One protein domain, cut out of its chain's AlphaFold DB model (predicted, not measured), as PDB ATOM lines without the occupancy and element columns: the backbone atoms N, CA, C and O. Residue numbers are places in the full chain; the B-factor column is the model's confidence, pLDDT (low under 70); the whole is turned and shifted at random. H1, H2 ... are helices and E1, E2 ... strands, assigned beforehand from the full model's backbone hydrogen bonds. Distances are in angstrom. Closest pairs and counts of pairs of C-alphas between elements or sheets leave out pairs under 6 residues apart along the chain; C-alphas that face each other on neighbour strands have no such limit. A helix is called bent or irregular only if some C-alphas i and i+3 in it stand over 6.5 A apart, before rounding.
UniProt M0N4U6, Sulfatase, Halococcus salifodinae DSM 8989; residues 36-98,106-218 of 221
ATOM      1  N   ASP A  36      77.153 120.850 151.611       94.31
ATOM      2  CA  ASP A  36      76.980 119.492 151.084       94.31
ATOM      3  C   ASP A  36      77.304 119.419 149.586       94.31
ATOM      4  O   ASP A  36      77.928 118.463 149.132       94.31
ATOM      5  N   HIS A  37      76.927 120.458 148.844       95.50
ATOM      6  CA  HIS A  37      77.319 120.720 147.464       95.50
ATOM      7  C   HIS A  37      77.201 122.227 147.161       95.50
ATOM      8  O   HIS A  37      76.712 123.019 147.972       95.50
ATOM      9  N   GLY A  38      77.647 122.635 145.977       94.56
ATOM     10  CA  GLY A  38      77.477 123.990 145.459       94.56
ATOM     11  C   GLY A  38      76.177 124.189 144.673       94.56
ATOM     12  O   GLY A  38      75.217 123.437 144.821       94.56
ATOM     13  N   GLU A  39      76.128 125.226 143.844       92.88
ATOM     14  CA  GLU A  39      74.962 125.567 143.025       92.88
ATOM     15  C   GLU A  39      75.440 126.171 141.705       92.88
ATOM     16  O   GLU A  39      76.189 127.148 141.720       92.88
ATOM     17  N   ALA A  40      74.984 125.636 140.569       90.56
ATOM     18  CA  ALA A  40      75.259 126.266 139.285       90.56
ATOM     19  C   ALA A  40      74.302 127.452 139.089       90.56
ATOM     20  O   ALA A  40      73.076 127.327 139.173       90.56
ATOM     21  N   LEU A  41      74.868 128.618 138.808       92.12
ATOM     22  CA  LEU A  41      74.214 129.898 138.574       92.12
ATOM     23  C   LEU A  41      74.272 130.284 137.087       92.12
ATOM     24  O   LEU A  41      74.512 131.444 136.744       92.12
ATOM     25  N   PHE A  42      73.948 129.327 136.210       88.50
ATOM     26  CA  PHE A  42      74.003 129.397 134.742       88.50
ATOM     27  C   PHE A  42      75.386 129.208 134.114       88.50
ATOM     28  O   PHE A  42      75.516 129.334 132.889       88.50
ATOM     29  N   GLU A  43      76.405 128.824 134.882       86.25
ATOM     30  CA  GLU A  43      77.640 128.290 134.313       86.25
ATOM     31  C   GLU A  43      77.302 127.098 133.407       86.25
ATOM     32  O   GLU A  43      76.488 126.233 133.736       86.25
ATOM     33  N   ARG A  44      77.872 127.094 132.196       81.88
ATOM     34  CA  ARG A  44      77.626 126.066 131.160       81.88
ATOM     35  C   ARG A  44      76.151 125.886 130.769       81.88
ATOM     36  O   ARG A  44      75.795 124.866 130.182       81.88
ATOM     37  N   GLY A  45      75.307 126.884 131.041       81.19
ATOM     38  CA  GLY A  45      73.867 126.830 130.775       81.19
ATOM     39  C   GLY A  45      73.067 126.043 131.817       81.19
ATOM     40  O   GLY A  45      71.868 125.851 131.627       81.19
ATOM     41  N   VAL A  46      73.697 125.620 132.916       82.56
ATOM     42  CA  VAL A  46      73.060 124.853 133.987       82.56
ATOM     43  C   VAL A  46      72.676 125.781 135.128       82.56
ATOM     44  O   VAL A  46      73.498 126.528 135.644       82.56
ATOM     45  N   TYR A  47      71.418 125.708 135.541       86.75
ATOM     46  CA  TYR A  47      70.961 126.281 136.798       86.75
ATOM     47  C   TYR A  47      70.516 125.146 137.705       86.75
ATOM     48  O   TYR A  47      69.759 124.273 137.259       86.75
ATOM     49  N   GLY A  48      70.956 125.159 138.958       87.44
ATOM     50  CA  GLY A  48      70.694 124.053 139.866       87.44
ATOM     51  C   GLY A  48      71.892 123.115 140.045       87.44
ATOM     52  O   GLY A  48      72.884 123.142 139.317       87.44
ATOM     53  N   HIS A  49      71.716 122.170 140.951       87.50
ATOM     54  CA  HIS A  49      72.547 120.983 141.156       87.50
ATOM     55  C   HIS A  49      72.037 119.766 140.361       87.50
ATOM     56  O   HIS A  49      71.570 118.771 140.915       87.50
ATOM     57  N   GLN A  50      72.038 119.858 139.032       81.38
ATOM     58  CA  GLN A  50      71.537 118.775 138.177       81.38
ATOM     59  C   GLN A  50      72.389 117.499 138.300       81.38
ATOM     60  O   GLN A  50      73.611 117.569 138.439       81.38
ATOM     61  N   TYR A  51      71.748 116.326 138.201       78.69
ATOM     62  CA  TYR A  51      72.448 115.038 138.235       78.69
ATOM     63  C   TYR A  51      73.574 114.988 137.203       78.69
ATOM     64  O   TYR A  51      73.394 115.431 136.069       78.69
ATOM     65  N   HIS A  52      74.697 114.375 137.585       85.88
ATOM     66  CA  HIS A  52      75.877 114.169 136.733       85.88
ATOM     67  C   HIS A  52      76.624 115.439 136.302       85.88
ATOM     68  O   HIS A  52      77.589 115.342 135.545       85.88
ATOM     69  N   ASN A  53      76.235 116.615 136.799       86.31
ATOM     70  CA  ASN A  53      77.008 117.838 136.622       86.31
ATOM     71  C   ASN A  53      78.147 117.862 137.664       86.31
ATOM     72  O   ASN A  53      77.909 118.095 138.841       86.31
ATOM     73  N   MET A  54      79.377 117.557 137.248       90.44
ATOM     74  CA  MET A  54      80.530 117.309 138.142       90.44
ATOM     75  C   MET A  54      81.614 118.399 138.041       90.44
ATOM     76  O   MET A  54      82.816 118.131 138.123       90.44
ATOM     77  N   PHE A  55      81.193 119.644 137.838       92.31
ATOM     78  CA  PHE A  55      82.094 120.798 137.805       92.31
ATOM     79  C   PHE A  55      82.256 121.429 139.194       92.31
ATOM     80  O   PHE A  55      81.479 121.162 140.117       92.31
ATOM     81  N   ASP A  56      83.290 122.248 139.357       94.50
ATOM     82  CA  ASP A  56      83.666 122.853 140.632       94.50
ATOM     83  C   ASP A  56      82.582 123.761 141.220       94.50
ATOM     84  O   ASP A  56      82.511 123.875 142.441       94.50
ATOM     85  N   GLU A  57      81.674 124.316 140.411       92.69
ATOM     86  CA  GLU A  57      80.528 125.077 140.926       92.69
ATOM     87  C   GLU A  57      79.610 124.234 141.823       92.69
ATOM     88  O   GLU A  57      78.901 124.791 142.659       92.69
ATOM     89  N   LEU A  58      79.626 122.904 141.672       93.62
ATOM     90  CA  LEU A  58      78.882 121.966 142.515       93.62
ATOM     91  C   LEU A  58      79.771 121.190 143.492       93.62
ATOM     92  O   LEU A  58      79.296 120.832 144.568       93.62
ATOM     93  N   LEU A  59      81.031 120.918 143.144       94.62
ATOM     94  CA  LEU A  59      81.903 120.043 143.938       94.62
ATOM     95  C   LEU A  59      82.848 120.790 144.891       94.62
ATOM     96  O   LEU A  59      83.193 120.264 145.947       94.62
ATOM     97  N   HIS A  60      83.282 122.005 144.543       94.69
ATOM     98  CA  HIS A  60      84.255 122.758 145.331       94.69
ATOM     99  C   HIS A  60      83.548 123.626 146.376       94.69
ATOM    100  O   HIS A  60      83.327 124.825 146.211       94.69
ATOM    101  N   VAL A  61      83.176 122.984 147.478       96.19
ATOM    102  CA  VAL A  61      82.481 123.618 148.602       96.19
ATOM    103  C   VAL A  61      83.451 124.280 149.588       96.19
ATOM    104  O   VAL A  61      84.614 123.880 149.680       96.19
ATOM    105  N   PRO A  62      83.001 125.282 150.369       95.69
ATOM    106  CA  PRO A  62      83.808 125.811 151.463       95.69
ATOM    107  C   PRO A  62      84.048 124.738 152.531       95.69
ATOM    108  O   PRO A  62      83.139 123.985 152.851       95.69
ATOM    109  N   LEU A  63      85.230 124.747 153.146       95.88
ATOM    110  CA  LEU A  63      85.506 124.081 154.418       95.88
ATOM    111  C   LEU A  63      86.327 125.038 155.281       95.88
ATOM    112  O   LEU A  63      87.520 125.233 155.061       95.88
ATOM    113  N   LEU A  64      85.668 125.683 156.239       95.81
ATOM    114  CA  LEU A  64      86.292 126.618 157.169       95.81
ATOM    115  C   LEU A  64      86.321 125.991 158.554       95.81
ATOM    116  O   LEU A  64      85.281 125.568 159.059       95.81
ATOM    117  N   VAL A  65      87.495 125.980 159.180       95.38
ATOM    118  CA  VAL A  65      87.692 125.453 160.530       95.38
ATOM    119  C   VAL A  65      88.234 126.565 161.415       95.38
ATOM    120  O   VAL A  65      89.300 127.121 161.163       95.38
ATOM    121  N   HIS A  66      87.493 126.888 162.467       95.00
ATOM    122  CA  HIS A  66      87.965 127.705 163.571       95.00
ATOM    123  C   HIS A  66      88.249 126.805 164.769       95.00
ATOM    124  O   HIS A  66      87.372 126.060 165.211       95.00
ATOM    125  N   THR A  67      89.454 126.923 165.315       94.12
ATOM    126  CA  THR A  67      89.842 126.339 166.600       94.12
ATOM    127  C   THR A  67      90.297 127.463 167.538       94.12
ATOM    128  O   THR A  67      90.821 128.472 167.052       94.12
ATOM    129  N   PRO A  68      90.136 127.323 168.867       90.62
ATOM    130  CA  PRO A  68      90.530 128.373 169.809       90.62
ATOM    131  C   PRO A  68      92.013 128.770 169.753       90.62
ATOM    132  O   PRO A  68      92.352 129.929 169.977       90.62
ATOM    133  N   GLU A  69      92.891 127.818 169.432       86.00
ATOM    134  CA  GLU A  69      94.349 128.013 169.373       86.00
ATOM    135  C   GLU A  69      94.883 128.153 167.936       86.00
ATOM    136  O   GLU A  69      96.086 128.312 167.725       86.00
ATOM    137  N   GLY A  70      94.002 128.086 166.934       81.12
ATOM    138  CA  GLY A  70      94.379 128.040 165.527       81.12
ATOM    139  C   GLY A  70      94.893 129.371 164.988       81.12
ATOM    140  O   GLY A  70      94.382 130.448 165.303       81.12
ATOM    141  N   THR A  71      95.879 129.296 164.100       85.56
ATOM    142  CA  THR A  71      96.282 130.417 163.247       85.56
ATOM    143  C   THR A  71      95.518 130.395 161.929       85.56
ATOM    144  O   THR A  71      95.100 129.342 161.456       85.56
ATOM    145  N   ALA A  72      95.346 131.565 161.311       91.75
ATOM    146  CA  ALA A  72      94.767 131.642 159.977       91.75
ATOM    147  C   ALA A  72      95.749 131.063 158.946       91.75
ATOM    148  O   ALA A  72      96.788 131.663 158.674       91.75
ATOM    149  N   GLU A  73      95.392 129.919 158.372       92.25
ATOM    150  CA  GLU A  73      96.146 129.223 157.332       92.25
ATOM    151  C   GLU A  73      95.194 128.768 156.221       92.25
ATOM    152  O   GLU A  73      93.994 128.589 156.446       92.25
ATOM    153  N   ARG A  74      95.720 128.628 155.001       90.62
ATOM    154  CA  ARG A  74      94.987 128.099 153.852       90.62
ATOM    155  C   ARG A  74      95.717 126.871 153.335       90.62
ATOM    156  O   ARG A  74      96.895 126.961 153.008       90.62
ATOM    157  N   PHE A  75      94.979 125.778 153.199       87.25
ATOM    158  CA  PHE A  75      95.458 124.539 152.602       87.25
ATOM    159  C   PHE A  75      94.953 124.451 151.159       87.25
ATOM    160  O   PHE A  75      93.784 124.737 150.895       87.25
ATOM    161  N   GLU A  76      95.843 124.111 150.228       85.19
ATOM    162  CA  GLU A  76      95.504 123.908 148.807       85.19
ATOM    163  C   GLU A  76      95.355 122.421 148.450       85.19
ATOM    164  O   GLU A  76      94.832 122.088 147.388       85.19
ATOM    165  N   THR A  77      95.749 121.525 149.361       86.00
ATOM    166  CA  THR A  77      95.547 120.082 149.225       86.00
ATOM    167  C   THR A  77      94.050 119.758 149.153       86.00
ATOM    168  O   THR A  77      93.287 120.224 150.006       86.00
ATOM    169  N   PRO A  78      93.599 118.954 148.173       87.50
ATOM    170  CA  PRO A  78      92.204 118.550 148.074       87.50
ATOM    171  C   PRO A  78      91.707 117.835 149.333       87.50
ATOM    172  O   PRO A  78      92.371 116.950 149.869       87.50
ATOM    173  N   PHE A  79      90.490 118.172 149.757       88.94
ATOM    174  CA  PHE A  79      89.823 117.544 150.893       88.94
ATOM    175  C   PHE A  79      88.466 116.979 150.466       88.94
ATOM    176  O   PHE A  79      87.681 117.662 149.809       88.94
ATOM    177  N   SER A  80      88.168 115.738 150.856       89.75
ATOM    178  CA  SER A  80      86.850 115.129 150.669       89.75
ATOM    179  C   SER A  80      86.008 115.251 151.934       89.75
ATOM    180  O   SER A  80      86.453 114.867 153.015       89.75
ATOM    181  N   LEU A  81      84.744 115.666 151.802       90.19
ATOM    182  CA  LEU A  81      83.783 115.636 152.915       90.19
ATOM    183  C   LEU A  81      83.546 114.228 153.471       90.19
ATOM    184  O   LEU A  81      83.103 114.093 154.611       90.19
ATOM    185  N   ALA A  82      83.894 113.180 152.716       86.00
ATOM    186  CA  ALA A  82      83.903 111.818 153.231       86.00
ATOM    187  C   ALA A  82      84.829 111.673 154.451       86.00
ATOM    188  O   ALA A  82      84.543 110.857 155.319       86.00
ATOM    189  N   TRP A  83      85.874 112.500 154.568       86.44
ATOM    190  CA  TRP A  83      86.800 112.536 155.703       86.44
ATOM    191  C   TRP A  83      86.408 113.539 156.800       86.44
ATOM    192  O   TRP A  83      87.131 113.675 157.784       86.44
ATOM    193  N   LEU A  84      85.267 114.233 156.686       88.56
ATOM    194  CA  LEU A  84      84.849 115.243 157.671       88.56
ATOM    195  C   LEU A  84      84.758 114.664 159.090       88.56
ATOM    196  O   LEU A  84      85.103 115.326 160.060       88.56
ATOM    197  N   HIS A  85      84.311 113.418 159.216       85.19
ATOM    198  CA  HIS A  85      84.209 112.745 160.506       85.19
ATOM    199  C   HIS A  85      85.582 112.468 161.144       85.19
ATOM    200  O   HIS A  85      85.696 112.538 162.364       85.19
ATOM    201  N   GLU A  86      86.617 112.194 160.341       85.06
ATOM    202  CA  GLU A  86      87.994 112.034 160.825       85.06
ATOM    203  C   GLU A  86      88.518 113.374 161.333       85.06
ATOM    204  O   GLU A  86      88.930 113.464 162.484       85.06
ATOM    205  N   LEU A  87      88.362 114.431 160.527       87.38
ATOM    206  CA  LEU A  87      88.739 115.793 160.903       87.38
ATOM    207  C   LEU A  87      88.076 116.214 162.221       87.38
ATOM    208  O   LEU A  87      88.735 116.746 163.110       87.38
ATOM    209  N   LEU A  88      86.772 115.969 162.375       89.88
ATOM    210  CA  LEU A  88      86.054 116.289 163.610       89.88
ATOM    211  C   LEU A  88      86.580 115.496 164.810       89.88
ATOM    212  O   LEU A  88      86.652 116.051 165.906       89.88
ATOM    213  N   ALA A  89      86.937 114.226 164.616       88.00
ATOM    214  CA  ALA A  89      87.497 113.405 165.677       88.00
ATOM    215  C   ALA A  89      88.879 113.911 166.118       88.00
ATOM    216  O   ALA A  89      89.130 114.035 167.315       88.00
ATOM    217  N   ASP A  90      89.729 114.286 165.165       86.75
ATOM    218  CA  ASP A  90      91.068 114.806 165.448       86.75
ATOM    219  C   ASP A  90      91.022 116.174 166.122       86.75
ATOM    220  O   ASP A  90      91.706 116.401 167.117       86.75
ATOM    221  N   LEU A  91      90.166 117.077 165.632       90.56
ATOM    222  CA  LEU A  91      89.968 118.392 166.243       90.56
ATOM    223  C   LEU A  91      89.448 118.280 167.683       90.56
ATOM    224  O   LEU A  91      89.789 119.111 168.521       90.56
ATOM    225  N   ALA A  92      88.618 117.275 167.969       90.38
ATOM    226  CA  ALA A  92      88.057 117.039 169.295       90.38
ATOM    227  C   ALA A  92      88.940 116.161 170.205       90.38
ATOM    228  O   ALA A  92      88.536 115.913 171.341       90.38
ATOM    229  N   ASP A  93      90.103 115.695 169.730       90.19
ATOM    230  CA  ASP A  93      90.986 114.747 170.429       90.19
ATOM    231  C   ASP A  93      90.233 113.496 170.930       90.19
ATOM    232  O   ASP A  93      90.352 113.066 172.082       90.19
ATOM    233  N   ILE A  94      89.385 112.923 170.068       90.25
ATOM    234  CA  ILE A  94      88.628 111.701 170.362       90.25
ATOM    235  C   ILE A  94      89.113 110.528 169.512       90.25
ATOM    236  O   ILE A  94      89.467 110.673 168.344       90.25
ATOM    237  N   ASP A  95      89.076 109.331 170.100       85.75
ATOM    238  CA  ASP A  95      89.349 108.096 169.366       85.75
ATOM    239  C   ASP A  95      88.332 107.928 168.228       85.75
ATOM    240  O   ASP A  95      87.119 107.908 168.463       85.75
ATOM    241  N   ARG A  96      88.832 107.790 166.994       79.38
ATOM    242  CA  ARG A  96      88.003 107.651 165.787       79.38
ATOM    243  C   ARG A  96      87.136 106.388 165.839       79.38
ATOM    244  O   ARG A  96      86.056 106.355 165.251       79.38
ATOM    245  N   GLY A  97      87.589 105.365 166.572       71.81
ATOM    246  CA  GLY A  97      86.915 104.076 166.691       71.81
ATOM    247  C   GLY A  97      86.747 103.352 165.343       71.81
ATOM    248  O   GLY A  97      87.207 103.816 164.298       71.81
ATOM    249  N   PRO A  98      86.096 102.176 165.329       70.94
ATOM    250  CA  PRO A  98      85.720 101.517 164.089       70.94
ATOM    251  C   PRO A  98      84.520 102.244 163.478       70.94
ATOM    252  O   PRO A  98      83.389 102.124 163.954       70.94
ATOM    253  N   SER A 106      93.133 106.512 151.576       61.12
ATOM    254  CA  SER A 106      94.023 107.156 152.551       61.12
ATOM    255  C   SER A 106      93.373 108.409 153.137       61.12
ATOM    256  O   SER A 106      92.564 109.071 152.487       61.12
ATOM    257  N   SER A 107      93.668 108.681 154.403       61.31
ATOM    258  CA  SER A 107      93.138 109.825 155.140       61.31
ATOM    259  C   SER A 107      93.714 111.122 154.570       61.31
ATOM    260  O   SER A 107      94.849 111.143 154.108       61.31
ATOM    261  N   HIS A 108      92.988 112.236 154.690       60.62
ATOM    262  CA  HIS A 108      93.527 113.585 154.439       60.62
ATOM    263  C   HIS A 108      94.758 113.953 155.295       60.62
ATOM    264  O   HIS A 108      95.356 115.003 155.080       60.62
ATOM    265  N   LEU A 109      95.078 113.131 156.299       56.44
ATOM    266  CA  LEU A 109      96.215 113.288 157.206       56.44
ATOM    267  C   LEU A 109      97.370 112.341 156.904       56.44
ATOM    268  O   LEU A 109      98.408 112.422 157.563       56.44
ATOM    269  N   ASP A 110      97.199 111.436 155.943       58.75
ATOM    270  CA  ASP A 110      98.355 110.784 155.357       58.75
ATOM    271  C   ASP A 110      99.083 111.885 154.573       58.75
ATOM    272  O   ASP A 110      98.458 112.564 153.763       58.75
ATOM    273  N   ASP A 111     100.355 112.119 154.907       54.09
ATOM    274  CA  ASP A 111     101.246 113.201 154.436       54.09
ATOM    275  C   ASP A 111     101.570 113.047 152.929       54.09
ATOM    276  O   ASP A 111     102.720 112.939 152.497       54.09
ATOM    277  N   ASP A 112     100.522 112.915 152.124       60.31
ATOM    278  CA  ASP A 112     100.539 112.581 150.718       60.31
ATOM    279  C   ASP A 112     100.160 113.833 149.932       60.31
ATOM    280  O   ASP A 112      98.991 114.199 149.779       60.31
ATOM    281  N   GLU A 113     101.188 114.504 149.413       57.41
ATOM    282  CA  GLU A 113     101.052 115.655 148.516       57.41
ATOM    283  C   GLU A 113     100.230 115.323 147.249       57.41
ATOM    284  O   GLU A 113      99.868 116.227 146.498       57.41
ATOM    285  N   GLN A 114      99.900 114.045 147.007       62.59
ATOM    286  CA  GLN A 114      99.100 113.570 145.877       62.59
ATOM    287  C   GLN A 114      97.713 113.051 146.280       62.59
ATOM    288  O   GLN A 114      97.148 112.206 145.586       62.59
ATOM    289  N   ALA A 115      97.127 113.564 147.369       74.69
ATOM    290  CA  ALA A 115      95.775 113.196 147.785       74.69
ATOM    291  C   ALA A 115      94.767 113.288 146.620       74.69
ATOM    292  O   ALA A 115      94.502 114.362 146.069       74.69
ATOM    293  N   VAL A 116      94.185 112.139 146.258       85.75
ATOM    294  CA  VAL A 116      93.142 112.056 145.234       85.75
ATOM    295  C   VAL A 116      91.774 111.995 145.904       85.75
ATOM    296  O   VAL A 116      91.434 111.012 146.570       85.75
ATOM    297  N   VAL A 117      90.941 113.002 145.660       89.31
ATOM    298  CA  VAL A 117      89.550 113.029 146.124       89.31
ATOM    299  C   VAL A 117      88.611 112.516 145.038       89.31
ATOM    300  O   VAL A 117      88.838 112.732 143.845       89.31
ATOM    301  N   LEU A 118      87.569 111.804 145.464       91.31
ATOM    302  CA  LEU A 118      86.500 111.324 144.594       91.31
ATOM    303  C   LEU A 118      85.206 112.072 144.883       91.31
ATOM    304  O   LEU A 118      84.925 112.457 146.020       91.31
ATOM    305  N   SER A 119      84.407 112.239 143.843       92.88
ATOM    306  CA  SER A 119      83.010 112.641 143.926       92.88
ATOM    307  C   SER A 119      82.226 111.855 142.892       92.88
ATOM    308  O   SER A 119      82.744 111.581 141.808       92.88
ATOM    309  N   ASP A 120      80.995 111.489 143.211       92.69
ATOM    310  CA  ASP A 120      80.166 110.709 142.312       92.69
ATOM    311  C   ASP A 120      78.690 111.116 142.340       92.69
ATOM    312  O   ASP A 120      78.190 111.789 143.239       92.69
ATOM    313  N   SER A 121      77.983 110.724 141.285       91.06
ATOM    314  CA  SER A 121      76.532 110.836 141.170       91.06
ATOM    315  C   SER A 121      76.001 109.575 140.521       91.06
ATOM    316  O   SER A 121      76.322 109.285 139.365       91.06
ATOM    317  N   VAL A 122      75.131 108.862 141.231       90.06
ATOM    318  CA  VAL A 122      74.447 107.678 140.709       90.06
ATOM    319  C   VAL A 122      72.962 107.961 140.544       90.06
ATOM    320  O   VAL A 122      72.312 108.566 141.392       90.06
ATOM    321  N   SER A 123      72.402 107.512 139.426       86.62
ATOM    322  CA  SER A 123      70.974 107.609 139.136       86.62
ATOM    323  C   SER A 123      70.539 106.459 138.229       86.62
ATOM    324  O   SER A 123      71.366 105.697 137.736       86.62
ATOM    325  N   HIS A 124      69.253 106.411 137.882       84.12
ATOM    326  CA  HIS A 124      68.739 105.494 136.859       84.12
ATOM    327  C   HIS A 124      69.425 105.623 135.483       84.12
ATOM    328  O   HIS A 124      69.318 104.709 134.675       84.12
ATOM    329  N   ARG A 125      70.112 106.740 135.203       82.31
ATOM    330  CA  ARG A 125      70.820 106.975 133.933       82.31
ATOM    331  C   ARG A 125      72.244 106.433 133.914       82.31
ATOM    332  O   ARG A 125      72.878 106.482 132.866       82.31
ATOM    333  N   GLY A 126      72.747 105.964 135.054       89.81
ATOM    334  CA  GLY A 126      74.131 105.550 135.203       89.81
ATOM    335  C   GLY A 126      74.837 106.240 136.360       89.81
ATOM    336  O   GLY A 126      74.203 106.822 137.248       89.81
ATOM    337  N   HIS A 127      76.158 106.188 136.309       91.94
ATOM    338  CA  HIS A 127      77.069 106.636 137.346       91.94
ATOM    339  C   HIS A 127      78.105 107.586 136.746       91.94
ATOM    340  O   HIS A 127      78.727 107.273 135.736       91.94
ATOM    341  N   THR A 128      78.281 108.758 137.343       92.69
ATOM    342  CA  THR A 128      79.349 109.693 136.974       92.69
ATOM    343  C   THR A 128      80.339 109.781 138.111       92.69
ATOM    344  O   THR A 128      79.920 110.022 139.237       92.69
ATOM    345  N   VAL A 129      81.624 109.634 137.801       93.69
ATOM    346  CA  VAL A 129      82.726 109.709 138.762       93.69
ATOM    347  C   VAL A 129      83.653 110.849 138.372       93.69
ATOM    348  O   VAL A 129      84.067 110.943 137.215       93.69
ATOM    349  N   ALA A 130      84.018 111.681 139.342       94.12
ATOM    350  CA  ALA A 130      85.082 112.666 139.250       94.12
ATOM    351  C   ALA A 130      86.235 112.289 140.190       94.12
ATOM    352  O   ALA A 130      86.032 112.101 141.388       94.12
ATOM    353  N   ALA A 131      87.447 112.210 139.645       93.38
ATOM    354  CA  ALA A 131      88.690 112.011 140.381       93.38
ATOM    355  C   ALA A 131      89.567 113.256 140.266       93.38
ATOM    356  O   ALA A 131      89.808 113.743 139.160       93.38
ATOM    357  N   ARG A 132      90.042 113.775 141.400       92.38
ATOM    358  CA  ARG A 132      90.707 115.079 141.471       92.38
ATOM    359  C   ARG A 132      91.963 115.059 142.341       92.38
ATOM    360  O   ARG A 132      91.928 114.525 143.444       92.38
ATOM    361  N   THR A 133      93.008 115.736 141.878       91.25
ATOM    362  CA  THR A 133      94.163 116.208 142.661       91.25
ATOM    363  C   THR A 133      94.134 117.739 142.782       91.25
ATOM    364  O   THR A 133      93.154 118.385 142.402       91.25
ATOM    365  N   ALA A 134      95.189 118.351 143.328       89.38
ATOM    366  CA  ALA A 134      95.328 119.808 143.317       89.38
ATOM    367  C   ALA A 134      95.348 120.365 141.879       89.38
ATOM    368  O   ALA A 134      94.709 121.379 141.601       89.38
ATOM    369  N   ASP A 135      96.021 119.653 140.972       92.19
ATOM    370  CA  ASP A 135      96.327 120.142 139.626       92.19
ATOM    371  C   ASP A 135      95.378 119.623 138.547       92.19
ATOM    372  O   ASP A 135      95.204 120.279 137.529       92.19
ATOM    373  N   TYR A 136      94.765 118.452 138.727       94.31
ATOM    374  CA  TYR A 136      93.969 117.821 137.675       94.31
ATOM    375  C   TYR A 136      92.634 117.320 138.197       94.31
ATOM    376  O   TYR A 136      92.539 116.794 139.306       94.31
ATOM    377  N   LYS A 137      91.606 117.391 137.350       94.81
ATOM    378  CA  LYS A 137      90.343 116.679 137.564       94.81
ATOM    379  C   LYS A 137      89.951 115.921 136.313       94.81
ATOM    380  O   LYS A 137      89.882 116.499 135.234       94.81
ATOM    381  N   HIS A 138      89.676 114.634 136.473       94.25
ATOM    382  CA  HIS A 138      89.120 113.775 135.440       94.25
ATOM    383  C   HIS A 138      87.689 113.389 135.805       94.25
ATOM    384  O   HIS A 138      87.414 113.047 136.954       94.25
ATOM    385  N   THR A 139      86.773 113.411 134.843       93.62
ATOM    386  CA  THR A 139      85.383 113.004 135.050       93.62
ATOM    387  C   THR A 139      84.904 112.086 133.939       93.62
ATOM    388  O   THR A 139      85.066 112.384 132.754       93.62
ATOM    389  N   ARG A 140      84.255 110.985 134.321       91.56
ATOM    390  CA  ARG A 140      83.717 109.988 133.399       91.56
ATOM    391  C   ARG A 140      82.298 109.592 133.784       91.56
ATOM    392  O   ARG A 140      82.004 109.380 134.956       91.56
ATOM    393  N   HIS A 141      81.436 109.474 132.777       90.81
ATOM    394  CA  HIS A 141      80.080 108.958 132.923       90.81
ATOM    395  C   HIS A 141      79.972 107.545 132.344       90.81
ATOM    396  O   HIS A 141      80.416 107.290 131.222       90.81
ATOM    397  N   PHE A 142      79.326 106.657 133.092       90.31
ATOM    398  CA  PHE A 142      79.015 105.283 132.729       90.31
ATOM    399  C   PHE A 142      77.501 105.123 132.685       90.31
ATOM    400  O   PHE A 142      76.844 105.187 133.723       90.31
ATOM    401  N   GLY A 143      76.940 104.930 131.494       87.62
ATOM    402  CA  GLY A 143      75.500 104.778 131.329       87.62
ATOM    403  C   GLY A 143      74.969 105.419 130.058       87.62
ATOM    404  O   GLY A 143      75.641 105.469 129.024       87.62
ATOM    405  N   GLU A 144      73.719 105.867 130.123       82.00
ATOM    406  CA  GLU A 144      73.038 106.466 128.986       82.00
ATOM    407  C   GLU A 144      73.594 107.864 128.676       82.00
ATOM    408  O   GLU A 144      73.766 108.681 129.579       82.00
ATOM    409  N   PRO A 145      73.797 108.213 127.393       77.06
ATOM    410  CA  PRO A 145      74.303 109.530 127.035       77.06
ATOM    411  C   PRO A 145      73.451 110.688 127.591       77.06
ATOM    412  O   PRO A 145      72.233 110.742 127.398       77.06
ATOM    413  N   LEU A 146      74.106 111.667 128.221       73.62
ATOM    414  CA  LEU A 146      73.452 112.783 128.923       73.62
ATOM    415  C   LEU A 146      73.033 113.957 128.007       73.62
ATOM    416  O   LEU A 146      72.445 114.932 128.470       73.62
ATOM    417  N   TYR A 147      73.286 113.861 126.695       58.28
ATOM    418  CA  TYR A 147      73.192 114.955 125.710       58.28
ATOM    419  C   TYR A 147      71.825 115.638 125.559       58.28
ATOM    420  O   TYR A 147      71.748 116.721 124.983       58.28
ATOM    421  N   ARG A 148      70.727 115.001 125.978       48.72
ATOM    422  CA  ARG A 148      69.388 115.414 125.531       48.72
ATOM    423  C   ARG A 148      68.642 116.371 126.454       48.72
ATOM    424  O   ARG A 148      67.751 117.056 125.964       48.72
ATOM    425  N   ASP A 149      69.019 116.455 127.727       49.47
ATOM    426  CA  ASP A 149      68.152 117.093 128.729       49.47
ATOM    427  C   ASP A 149      68.729 118.369 129.348       49.47
ATOM    428  O   ASP A 149      67.968 119.204 129.828       49.47
ATOM    429  N   PHE A 150      70.046 118.574 129.294       51.72
ATOM    430  CA  PHE A 150      70.687 119.609 130.110       51.72
ATOM    431  C   PHE A 150      71.041 120.913 129.384       51.72
ATOM    432  O   PHE A 150      71.622 121.794 130.002       51.72
ATOM    433  N   GLN A 151      70.725 121.061 128.085       49.41
ATOM    434  CA  GLN A 151      71.204 122.195 127.259       49.41
ATOM    435  C   GLN A 151      72.705 122.494 127.466       49.41
ATOM    436  O   GLN A 151      73.159 123.625 127.297       49.41
ATOM    437  N   LEU A 152      73.482 121.468 127.830       51.31
ATOM    438  CA  LEU A 152      74.909 121.603 128.051       51.31
ATOM    439  C   LEU A 152      75.531 121.998 126.717       51.31
ATOM    440  O   LEU A 152      75.370 121.320 125.704       51.31
ATOM    441  N   SER A 153      76.223 123.133 126.721       41.41
ATOM    442  CA  SER A 153      76.916 123.664 125.539       41.41
ATOM    443  C   SER A 153      78.180 122.866 125.198       41.41
ATOM    444  O   SER A 153      78.893 123.203 124.255       41.41
ATOM    445  N   VAL A 154      78.477 121.840 125.995       46.62
ATOM    446  CA  VAL A 154      79.711 121.064 125.996       46.62
ATOM    447  C   VAL A 154      79.307 119.597 126.078       46.62
ATOM    448  O   VAL A 154      78.472 119.250 126.909       46.62
ATOM    449  N   GLU A 155      79.863 118.747 125.214       51.91
ATOM    450  CA  GLU A 155      79.768 117.291 125.348       51.91
ATOM    451  C   GLU A 155      80.567 116.897 126.599       51.91
ATOM    452  O   GLU A 155      81.795 116.881 126.527       51.91
ATOM    453  N   PRO A 156      79.953 116.651 127.774       52.38
ATOM    454  CA  PRO A 156      80.746 116.645 128.999       52.38
ATOM    455  C   PRO A 156      81.564 115.356 129.127       52.38
ATOM    456  O   PRO A 156      82.576 115.347 129.820       52.38
ATOM    457  N   PHE A 157      81.152 114.282 128.441       59.91
ATOM    458  CA  PHE A 157      81.722 112.943 128.581       59.91
ATOM    459  C   PHE A 157      81.766 112.227 127.222       59.91
ATOM    460  O   PHE A 157      80.844 111.498 126.853       59.91
ATOM    461  N   ASN A 158      82.839 112.431 126.457       53.00
ATOM    462  CA  ASN A 158      83.120 111.617 125.275       53.00
ATOM    463  C   ASN A 158      83.905 110.367 125.685       53.00
ATOM    464  O   ASN A 158      84.995 110.485 126.230       53.00
ATOM    465  N   GLY A 159      83.374 109.172 125.398       69.81
ATOM    466  CA  GLY A 159      84.097 107.894 125.498       69.81
ATOM    467  C   GLY A 159      84.745 107.604 126.861       69.81
ATOM    468  O   GLY A 159      84.125 107.011 127.744       69.81
ATOM    469  N   ASP A 160      86.014 107.991 126.999       78.12
ATOM    470  CA  ASP A 160      86.878 107.731 128.156       78.12
ATOM    471  C   ASP A 160      86.868 108.846 129.216       78.12
ATOM    472  O   ASP A 160      87.653 108.796 130.155       78.12
ATOM    473  N   GLY A 161      85.961 109.820 129.099       88.00
ATOM    474  CA  GLY A 161      85.819 110.931 130.043       88.00
ATOM    475  C   GLY A 161      86.597 112.179 129.624       88.00
ATOM    476  O   GLY A 161      87.181 112.240 128.544       88.00
ATOM    477  N   THR A 162      86.586 113.186 130.492       91.38
ATOM    478  CA  THR A 162      87.138 114.521 130.228       91.38
ATOM    479  C   THR A 162      88.060 114.928 131.365       91.38
ATOM    480  O   THR A 162      87.727 114.713 132.527       91.38
ATOM    481  N   THR A 163      89.212 115.517 131.043       94.12
ATOM    482  CA  THR A 163      90.196 115.964 132.039       94.12
ATOM    483  C   THR A 163      90.462 117.451 131.897       94.12
ATOM    484  O   THR A 163      90.594 117.934 130.776       94.12
ATOM    485  N   TYR A 164      90.616 118.149 133.017       94.50
ATOM    486  CA  TYR A 164      91.032 119.547 133.081       94.50
ATOM    487  C   TYR A 164      92.313 119.681 133.909       94.50
ATOM    488  O   TYR A 164      92.476 118.979 134.911       94.50
ATOM    489  N   ASP A 165      93.198 120.583 133.484       95.44
ATOM    490  CA  ASP A 165      94.312 121.097 134.287       95.44
ATOM    491  C   ASP A 165      93.804 122.310 135.074       95.44
ATOM    492  O   ASP A 165      93.601 123.385 134.517       95.44
ATOM    493  N   LEU A 166      93.572 122.123 136.367       93.62
ATOM    494  CA  LEU A 166      93.039 123.130 137.280       93.62
ATOM    495  C   LEU A 166      94.067 124.211 137.630       93.62
ATOM    496  O   LEU A 166      93.680 125.302 138.053       93.62
ATOM    497  N   SER A 167      95.361 123.938 137.450       92.50
ATOM    498  CA  SER A 167      96.417 124.929 137.670       92.50
ATOM    499  C   SER A 167      96.436 125.980 136.553       92.50
ATOM    500  O   SER A 167      96.669 127.167 136.806       92.50
ATOM    501  N   ALA A 168      96.139 125.557 135.320       94.94
ATOM    502  CA  ALA A 168      96.077 126.418 134.142       94.94
ATOM    503  C   ALA A 168      94.659 126.939 133.846       94.94
ATOM    504  O   ALA A 168      94.500 128.066 133.372       94.94
ATOM    505  N   ASP A 169      93.639 126.133 134.128       94.62
ATOM    506  CA  ASP A 169      92.225 126.406 133.889       94.62
ATOM    507  C   ASP A 169      91.373 125.985 135.103       94.62
ATOM    508  O   ASP A 169      90.653 124.982 135.069       94.62
ATOM    509  N   PRO A 170      91.396 126.783 136.188       92.44
ATOM    510  CA  PRO A 170      90.615 126.504 137.397       92.44
ATOM    511  C   PRO A 170      89.102 126.577 137.162       92.44
ATOM    512  O   PRO A 170      88.320 126.237 138.043       92.44
ATOM    513  N   THR A 171      88.686 127.074 135.998       91.19
ATOM    514  CA  THR A 171      87.288 127.219 135.599       91.19
ATOM    515  C   THR A 171      86.811 126.116 134.673       91.19
ATOM    516  O   THR A 171      85.654 126.169 134.285       91.19
ATOM    517  N   GLU A 172      87.643 125.133 134.317       92.50
ATOM    518  CA  GLU A 172      87.262 123.931 133.559       92.50
ATOM    519  C   GLU A 172      86.542 124.207 132.222       92.50
ATOM    520  O   GLU A 172      85.482 123.647 131.911       92.50
ATOM    521  N   HIS A 173      87.078 125.127 131.431       88.94
ATOM    522  CA  HIS A 173      86.595 125.478 130.099       88.94
ATOM    523  C   HIS A 173      87.353 124.783 128.959       88.94
ATOM    524  O   HIS A 173      86.808 124.657 127.860       88.94
ATOM    525  N   LEU A 174      88.591 124.354 129.192       89.88
ATOM    526  CA  LEU A 174      89.519 123.836 128.194       89.88
ATOM    527  C   LEU A 174      89.939 122.408 128.571       89.88
ATOM    528  O   LEU A 174      90.882 122.227 129.343       89.88
ATOM    529  N   PRO A 175      89.244 121.380 128.051       90.06
ATOM    530  CA  PRO A 175      89.620 120.004 128.330       90.06
ATOM    531  C   PRO A 175      90.972 119.668 127.689       90.06
ATOM    532  O   PRO A 175      91.271 120.107 126.576       90.06
ATOM    533  N   LEU A 176      91.764 118.863 128.390       90.81
ATOM    534  CA  LEU A 176      93.024 118.317 127.895       90.81
ATOM    535  C   LEU A 176      92.783 117.256 126.822       90.81
ATOM    536  O   LEU A 176      91.786 116.524 126.856       90.81
ATOM    537  N   ASP A 177      93.760 117.087 125.932       86.19
ATOM    538  CA  ASP A 177      93.778 115.936 125.040       86.19
ATOM    539  C   ASP A 177      93.947 114.631 125.848       86.19
ATOM    540  O   ASP A 177      94.584 114.575 126.908       86.19
ATOM    541  N   ALA A 178      93.406 113.524 125.330       77.31
ATOM    542  CA  ALA A 178      93.445 112.228 126.016       77.31
ATOM    543  C   ALA A 178      94.878 111.748 126.333       77.31
ATOM    544  O   ALA A 178      95.098 111.041 127.316       77.31
ATOM    545  N   THR A 179      95.862 112.147 125.521       83.12
ATOM    546  CA  THR A 179      97.287 111.836 125.723       83.12
ATOM    547  C   THR A 179      97.942 112.633 126.849       83.12
ATOM    548  O   THR A 179      98.972 112.203 127.357       83.12
ATOM    549  N   GLU A 180      97.375 113.782 127.215       85.88
ATOM    550  CA  GLU A 180      97.878 114.670 128.274       85.88
ATOM    551  C   GLU A 180      97.183 114.408 129.612       85.88
ATOM    552  O   GLU A 180      97.706 114.727 130.675       85.88
ATOM    553  N   SER A 181      96.015 113.770 129.564       85.12
ATOM    554  CA  SER A 181      95.276 113.354 130.749       85.12
ATOM    555  C   SER A 181      96.110 112.374 131.605       85.12
ATOM    556  O   SER A 181      96.633 111.389 131.063       85.12
ATOM    557  N   PRO A 182      96.203 112.553 132.936       91.94
ATOM    558  CA  PRO A 182      96.864 111.588 133.813       91.94
ATOM    559  C   PRO A 182      96.159 110.228 133.779       91.94
ATOM    560  O   PRO A 182      94.954 110.139 134.014       91.94
ATOM    561  N   GLN A 183      96.902 109.159 133.480       90.69
ATOM    562  CA  GLN A 183      96.325 107.817 133.352       90.69
ATOM    563  C   GLN A 183      95.728 107.306 134.669       90.69
ATOM    564  O   GLN A 183      94.640 106.745 134.659       90.69
ATOM    565  N   GLU A 184      96.392 107.575 135.790       90.56
ATOM    566  CA  GLU A 184      95.944 107.143 137.115       90.56
ATOM    567  C   GLU A 184      94.543 107.659 137.473       90.56
ATOM    568  O   GLU A 184      93.723 106.899 137.978       90.56
ATOM    569  N   LEU A 185      94.222 108.919 137.148       91.25
ATOM    570  CA  LEU A 185      92.891 109.480 137.411       91.25
ATOM    571  C   LEU A 185      91.804 108.850 136.534       91.25
ATOM    572  O   LEU A 185      90.669 108.696 136.984       91.25
ATOM    573  N   ARG A 186      92.142 108.462 135.297       91.38
ATOM    574  CA  ARG A 186      91.214 107.755 134.401       91.38
ATOM    575  C   ARG A 186      90.936 106.335 134.871       91.38
ATOM    576  O   ARG A 186      89.778 105.912 134.898       91.38
ATOM    577  N   ASP A 187      91.998 105.615 135.221       91.69
ATOM    578  CA  ASP A 187      91.917 104.232 135.688       91.69
ATOM    579  C   ASP A 187      91.101 104.195 136.983       91.69
ATOM    580  O   ASP A 187      90.096 103.497 137.065       91.69
ATOM    581  N   LEU A 188      91.410 105.087 137.926       89.56
ATOM    582  CA  LEU A 188      90.666 105.234 139.168       89.56
ATOM    583  C   LEU A 188      89.178 105.548 138.960       89.56
ATOM    584  O   LEU A 188      88.336 104.929 139.606       89.56
ATOM    585  N   ALA A 189      88.838 106.502 138.085       90.44
ATOM    586  CA  ALA A 189      87.436 106.829 137.814       90.44
ATOM    587  C   ALA A 189      86.666 105.633 137.224       90.44
ATOM    588  O   ALA A 189      85.455 105.532 137.394       90.44
ATOM    589  N   THR A 190      87.376 104.728 136.549       91.06
ATOM    590  CA  THR A 190      86.833 103.481 135.998       91.06
ATOM    591  C   THR A 190      86.714 102.392 137.059       91.06
ATOM    592  O   THR A 190      85.688 101.721 137.125       91.06
ATOM    593  N   ASP A 191      87.710 102.248 137.929       90.81
ATOM    594  CA  ASP A 191      87.762 101.186 138.937       90.81
ATOM    595  C   ASP A 191      86.696 101.332 140.031       90.81
ATOM    596  O   ASP A 191      86.276 100.338 140.621       90.81
ATOM    597  N   VAL A 192      86.244 102.559 140.307       87.81
ATOM    598  CA  VAL A 192      85.204 102.834 141.315       87.81
ATOM    599  C   VAL A 192      83.788 102.851 140.738       87.81
ATOM    600  O   VAL A 192      82.833 103.124 141.464       87.81
ATOM    601  N   GLN A 193      83.628 102.570 139.442       88.94
ATOM    602  CA  GLN A 193      82.311 102.481 138.826       88.94
ATOM    603  C   GLN A 193      81.475 101.384 139.498       88.94
ATOM    604  O   GLN A 193      81.892 100.233 139.590       88.94
ATOM    605  N   ILE A 194      80.241 101.731 139.859       88.00
ATOM    606  CA  ILE A 194      79.178 100.776 140.165       88.00
ATOM    607  C   ILE A 194      78.056 100.848 139.131       88.00
ATOM    608  O   ILE A 194      77.797 101.910 138.551       88.00
ATOM    609  N   GLU A 195      77.353  99.737 138.931       85.50
ATOM    610  CA  GLU A 195      76.097  99.747 138.186       85.50
ATOM    611  C   GLU A 195      74.953 100.178 139.118       85.50
ATOM    612  O   GLU A 195      74.828  99.640 140.219       85.50
ATOM    613  N   PRO A 196      74.050 101.094 138.710       83.81
ATOM    614  CA  PRO A 196      72.944 101.533 139.569       83.81
ATOM    615  C   PRO A 196      72.080 100.383 140.111       83.81
ATOM    616  O   PRO A 196      71.512 100.489 141.193       83.81
ATOM    617  N   ALA A 197      71.993  99.275 139.368       82.12
ATOM    618  CA  ALA A 197      71.270  98.070 139.769       82.12
ATOM    619  C   ALA A 197      71.952  97.266 140.896       82.12
ATOM    620  O   ALA A 197      71.312  96.402 141.492       82.12
ATOM    621  N   GLU A 198      73.231  97.518 141.178       82.31
ATOM    622  CA  GLU A 198      73.996  96.879 142.255       82.31
ATOM    623  C   GLU A 198      73.832  97.604 143.596       82.31
ATOM    624  O   GLU A 198      74.153  97.036 144.642       82.31
ATOM    625  N   ILE A 199      73.306  98.838 143.588       80.00
ATOM    626  CA  ILE A 199      73.016  99.577 144.815       80.00
ATOM    627  C   ILE A 199      71.898  98.846 145.570       80.00
ATOM    628  O   ILE A 199      70.811  98.660 145.014       80.00
ATOM    629  N   PRO A 200      72.117  98.458 146.842       76.12
ATOM    630  CA  PRO A 200      71.079  97.834 147.647       76.12
ATOM    631  C   PRO A 200      69.833  98.721 147.708       76.12
ATOM    632  O   PRO A 200      69.900  99.869 148.154       76.12
ATOM    633  N   SER A 201      68.684  98.194 147.283       72.19
ATOM    634  CA  SER A 201      67.417  98.888 147.475       72.19
ATOM    635  C   SER A 201      67.045  98.858 148.954       72.19
ATOM    636  O   SER A 201      67.047  97.810 149.604       72.19
ATOM    637  N   LEU A 202      66.710 100.023 149.500       70.94
ATOM    638  CA  LEU A 202      66.026 100.091 150.783       70.94
ATOM    639  C   LEU A 202      64.541  99.849 150.527       70.94
ATOM    640  O   LEU A 202      63.822 100.745 150.087       70.94
ATOM    641  N   ASP A 203      64.088  98.628 150.796       70.19
ATOM    642  CA  ASP A 203      62.664  98.309 150.790       70.19
ATOM    643  C   ASP A 203      62.022  98.901 152.052       70.19
ATOM    644  O   ASP A 203      62.235  98.428 153.171       70.19
ATOM    645  N   GLY A 204      61.241  99.965 151.878       69.38
ATOM    646  CA  GLY A 204      60.514 100.619 152.958       69.38
ATOM    647  C   GLY A 204      59.339 101.430 152.431       69.38
ATOM    648  O   GLY A 204      59.440 102.108 151.410       69.38
ATOM    649  N   GLU A 205      58.209 101.370 153.131       76.62
ATOM    650  CA  GLU A 205      57.114 102.311 152.909       76.62
ATOM    651  C   GLU A 205      57.359 103.551 153.770       76.62
ATOM    652  O   GLU A 205      57.665 103.439 154.959       76.62
ATOM    653  N   LEU A 206      57.223 104.741 153.175       78.56
ATOM    654  CA  LEU A 206      57.151 105.973 153.954       78.56
ATOM    655  C   LEU A 206      55.984 105.843 154.929       78.56
ATOM    656  O   LEU A 206      54.840 105.662 154.500       78.56
ATOM    657  N   ASP A 207      56.266 105.957 156.225       88.00
ATOM    658  CA  ASP A 207      55.191 106.060 157.198       88.00
ATOM    659  C   ASP A 207      54.336 107.310 156.915       88.00
ATOM    660  O   ASP A 207      54.747 108.248 156.218       88.00
ATOM    661  N   THR A 208      53.109 107.317 157.435       89.06
ATOM    662  CA  THR A 208      52.154 108.402 157.181       89.06
ATOM    663  C   THR A 208      52.720 109.770 157.565       89.06
ATOM    664  O   THR A 208      52.490 110.743 156.856       89.06
ATOM    665  N   GLN A 209      53.504 109.845 158.643       88.44
ATOM    666  CA  GLN A 209      54.056 111.103 159.138       88.44
ATOM    667  C   GLN A 209      55.172 111.635 158.229       88.44
ATOM    668  O   GLN A 209      55.248 112.838 157.973       88.44
ATOM    669  N   ALA A 210      56.041 110.757 157.733       86.81
ATOM    670  CA  ALA A 210      57.063 111.089 156.753       86.81
ATOM    671  C   ALA A 210      56.417 111.548 155.442       86.81
ATOM    672  O   ALA A 210      56.848 112.546 154.867       86.81
ATOM    673  N   ARG A 211      55.342 110.880 155.008       88.06
ATOM    674  CA  ARG A 211      54.601 111.253 153.798       88.06
ATOM    675  C   ARG A 211      53.948 112.630 153.913       88.06
ATOM    676  O   ARG A 211      54.129 113.439 153.013       88.06
ATOM    677  N   GLU A 212      53.253 112.910 155.015       89.19
ATOM    678  CA  GLU A 212      52.637 114.222 155.271       89.19
ATOM    679  C   GLU A 212      53.688 115.341 155.287       89.19
ATOM    680  O   GLU A 212      53.509 116.369 154.642       89.19
ATOM    681  N   ARG A 213      54.841 115.120 155.936       85.50
ATOM    682  CA  ARG A 213      55.946 116.096 155.922       85.50
ATOM    683  C   ARG A 213      56.505 116.332 154.526       85.50
ATOM    684  O   ARG A 213      56.831 117.464 154.188       85.50
ATOM    685  N   LEU A 214      56.645 115.279 153.726       83.94
ATOM    686  CA  LEU A 214      57.114 115.414 152.351       83.94
ATOM    687  C   LEU A 214      56.083 116.133 151.470       83.94
ATOM    688  O   LEU A 214      56.494 116.905 150.610       83.94
ATOM    689  N   GLN A 215      54.781 115.954 151.712       86.00
ATOM    690  CA  GLN A 215      53.718 116.732 151.061       86.00
ATOM    691  C   GLN A 215      53.769 118.214 151.457       86.00
ATOM    692  O   GLN A 215      53.740 119.075 150.581       86.00
ATOM    693  N   ASP A 216      53.937 118.525 152.747       85.75
ATOM    694  CA  ASP A 216      54.092 119.909 153.233       85.75
ATOM    695  C   ASP A 216      55.318 120.607 152.622       85.75
ATOM    696  O   ASP A 216      55.312 121.818 152.392       85.75
ATOM    697  N   LEU A 217      56.373 119.837 152.351       78.50
ATOM    698  CA  LEU A 217      57.599 120.301 151.705       78.50
ATOM    699  C   LEU A 217      57.532 120.255 150.163       78.50
ATOM    700  O   LEU A 217      58.470 120.713 149.515       78.50
ATOM    701  N   GLY A 218      56.447 119.739 149.574       75.44
ATOM    702  CA  GLY A 218      56.225 119.684 148.124       75.44
ATOM    703  C   GLY A 218      56.981 118.579 147.373       75.44
ATOM    704  O   GLY A 218      57.087 118.642 146.152       75.44
TER     705      GLY A 218
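AT A GLANCE: This is residues 36 to 98 and 106 to 218 of the 221 residues of the protein "Sulfatase" of Halococcus salifodinae DSM 8989 (UniProt M0N4U6). Little regular structure: long loops surround a small sheet, with H3 packed over one face, E1 and H2 side by side beyond its E2 edge, and a tail reaching out to H4. Named elements hold 63 of 176 printed residues, in the order H1 E1 H2 E2 E3 E4 E5 H3 H4, class mixed. The sheet E2 E3 E4 E5 is an antiparallel meander, each strand the neighbour of the one before. It is only just compact, close to loose: radius of gyration of the C-alphas 18.7 A, spans 55 by 52 by 32 A.

HOW THE PARTS SIT: Find H1, residues 56 to 59, only just on the sheet, which it only grazes. E1, 63 to 66, pairs with no named strand; H2, 81 to 91, is near it and irregular, with C-alphas 82 and 85 7.3 A apart. Hairpins join E2, 117 to 123, E3, 126 to 132, E4, 136 to 143, and E5, 162 to 165: see N 119 and O 130, 2.9 A, N 129 and O 140, 2.9 A, and N 139 and O 162, 2.8 A. H3, 183 to 191, lies over E3 and E4, height over the sheet 8.4 A; the closest C-alphas of E3 and H3 are Val 129 and Ala 189, 5.6 A. H4, 208 to 216, is not on the sheet. H3 and H4 have every O i to N i+4 pair within hydrogen-bond range, H2 5 of 7; H1 is too short for one.

IN THESE COORDINATES: Start at C-alpha 56, (83.666, 122.853, 140.632); E4 runs 23.5 A; H4 ends at C-alpha 216, (54.092, 119.909, 153.233).

THE WHOLE: Residues 99 to 105 are cut out; C-alphas 98 and 106 are 15.3 A apart. Links E1 to H2, E4 to E5, E5 to H3 and H3 to H4 are long. Look for pLDDT under 70 at residues 106 to 114, 147 to 159 and 204.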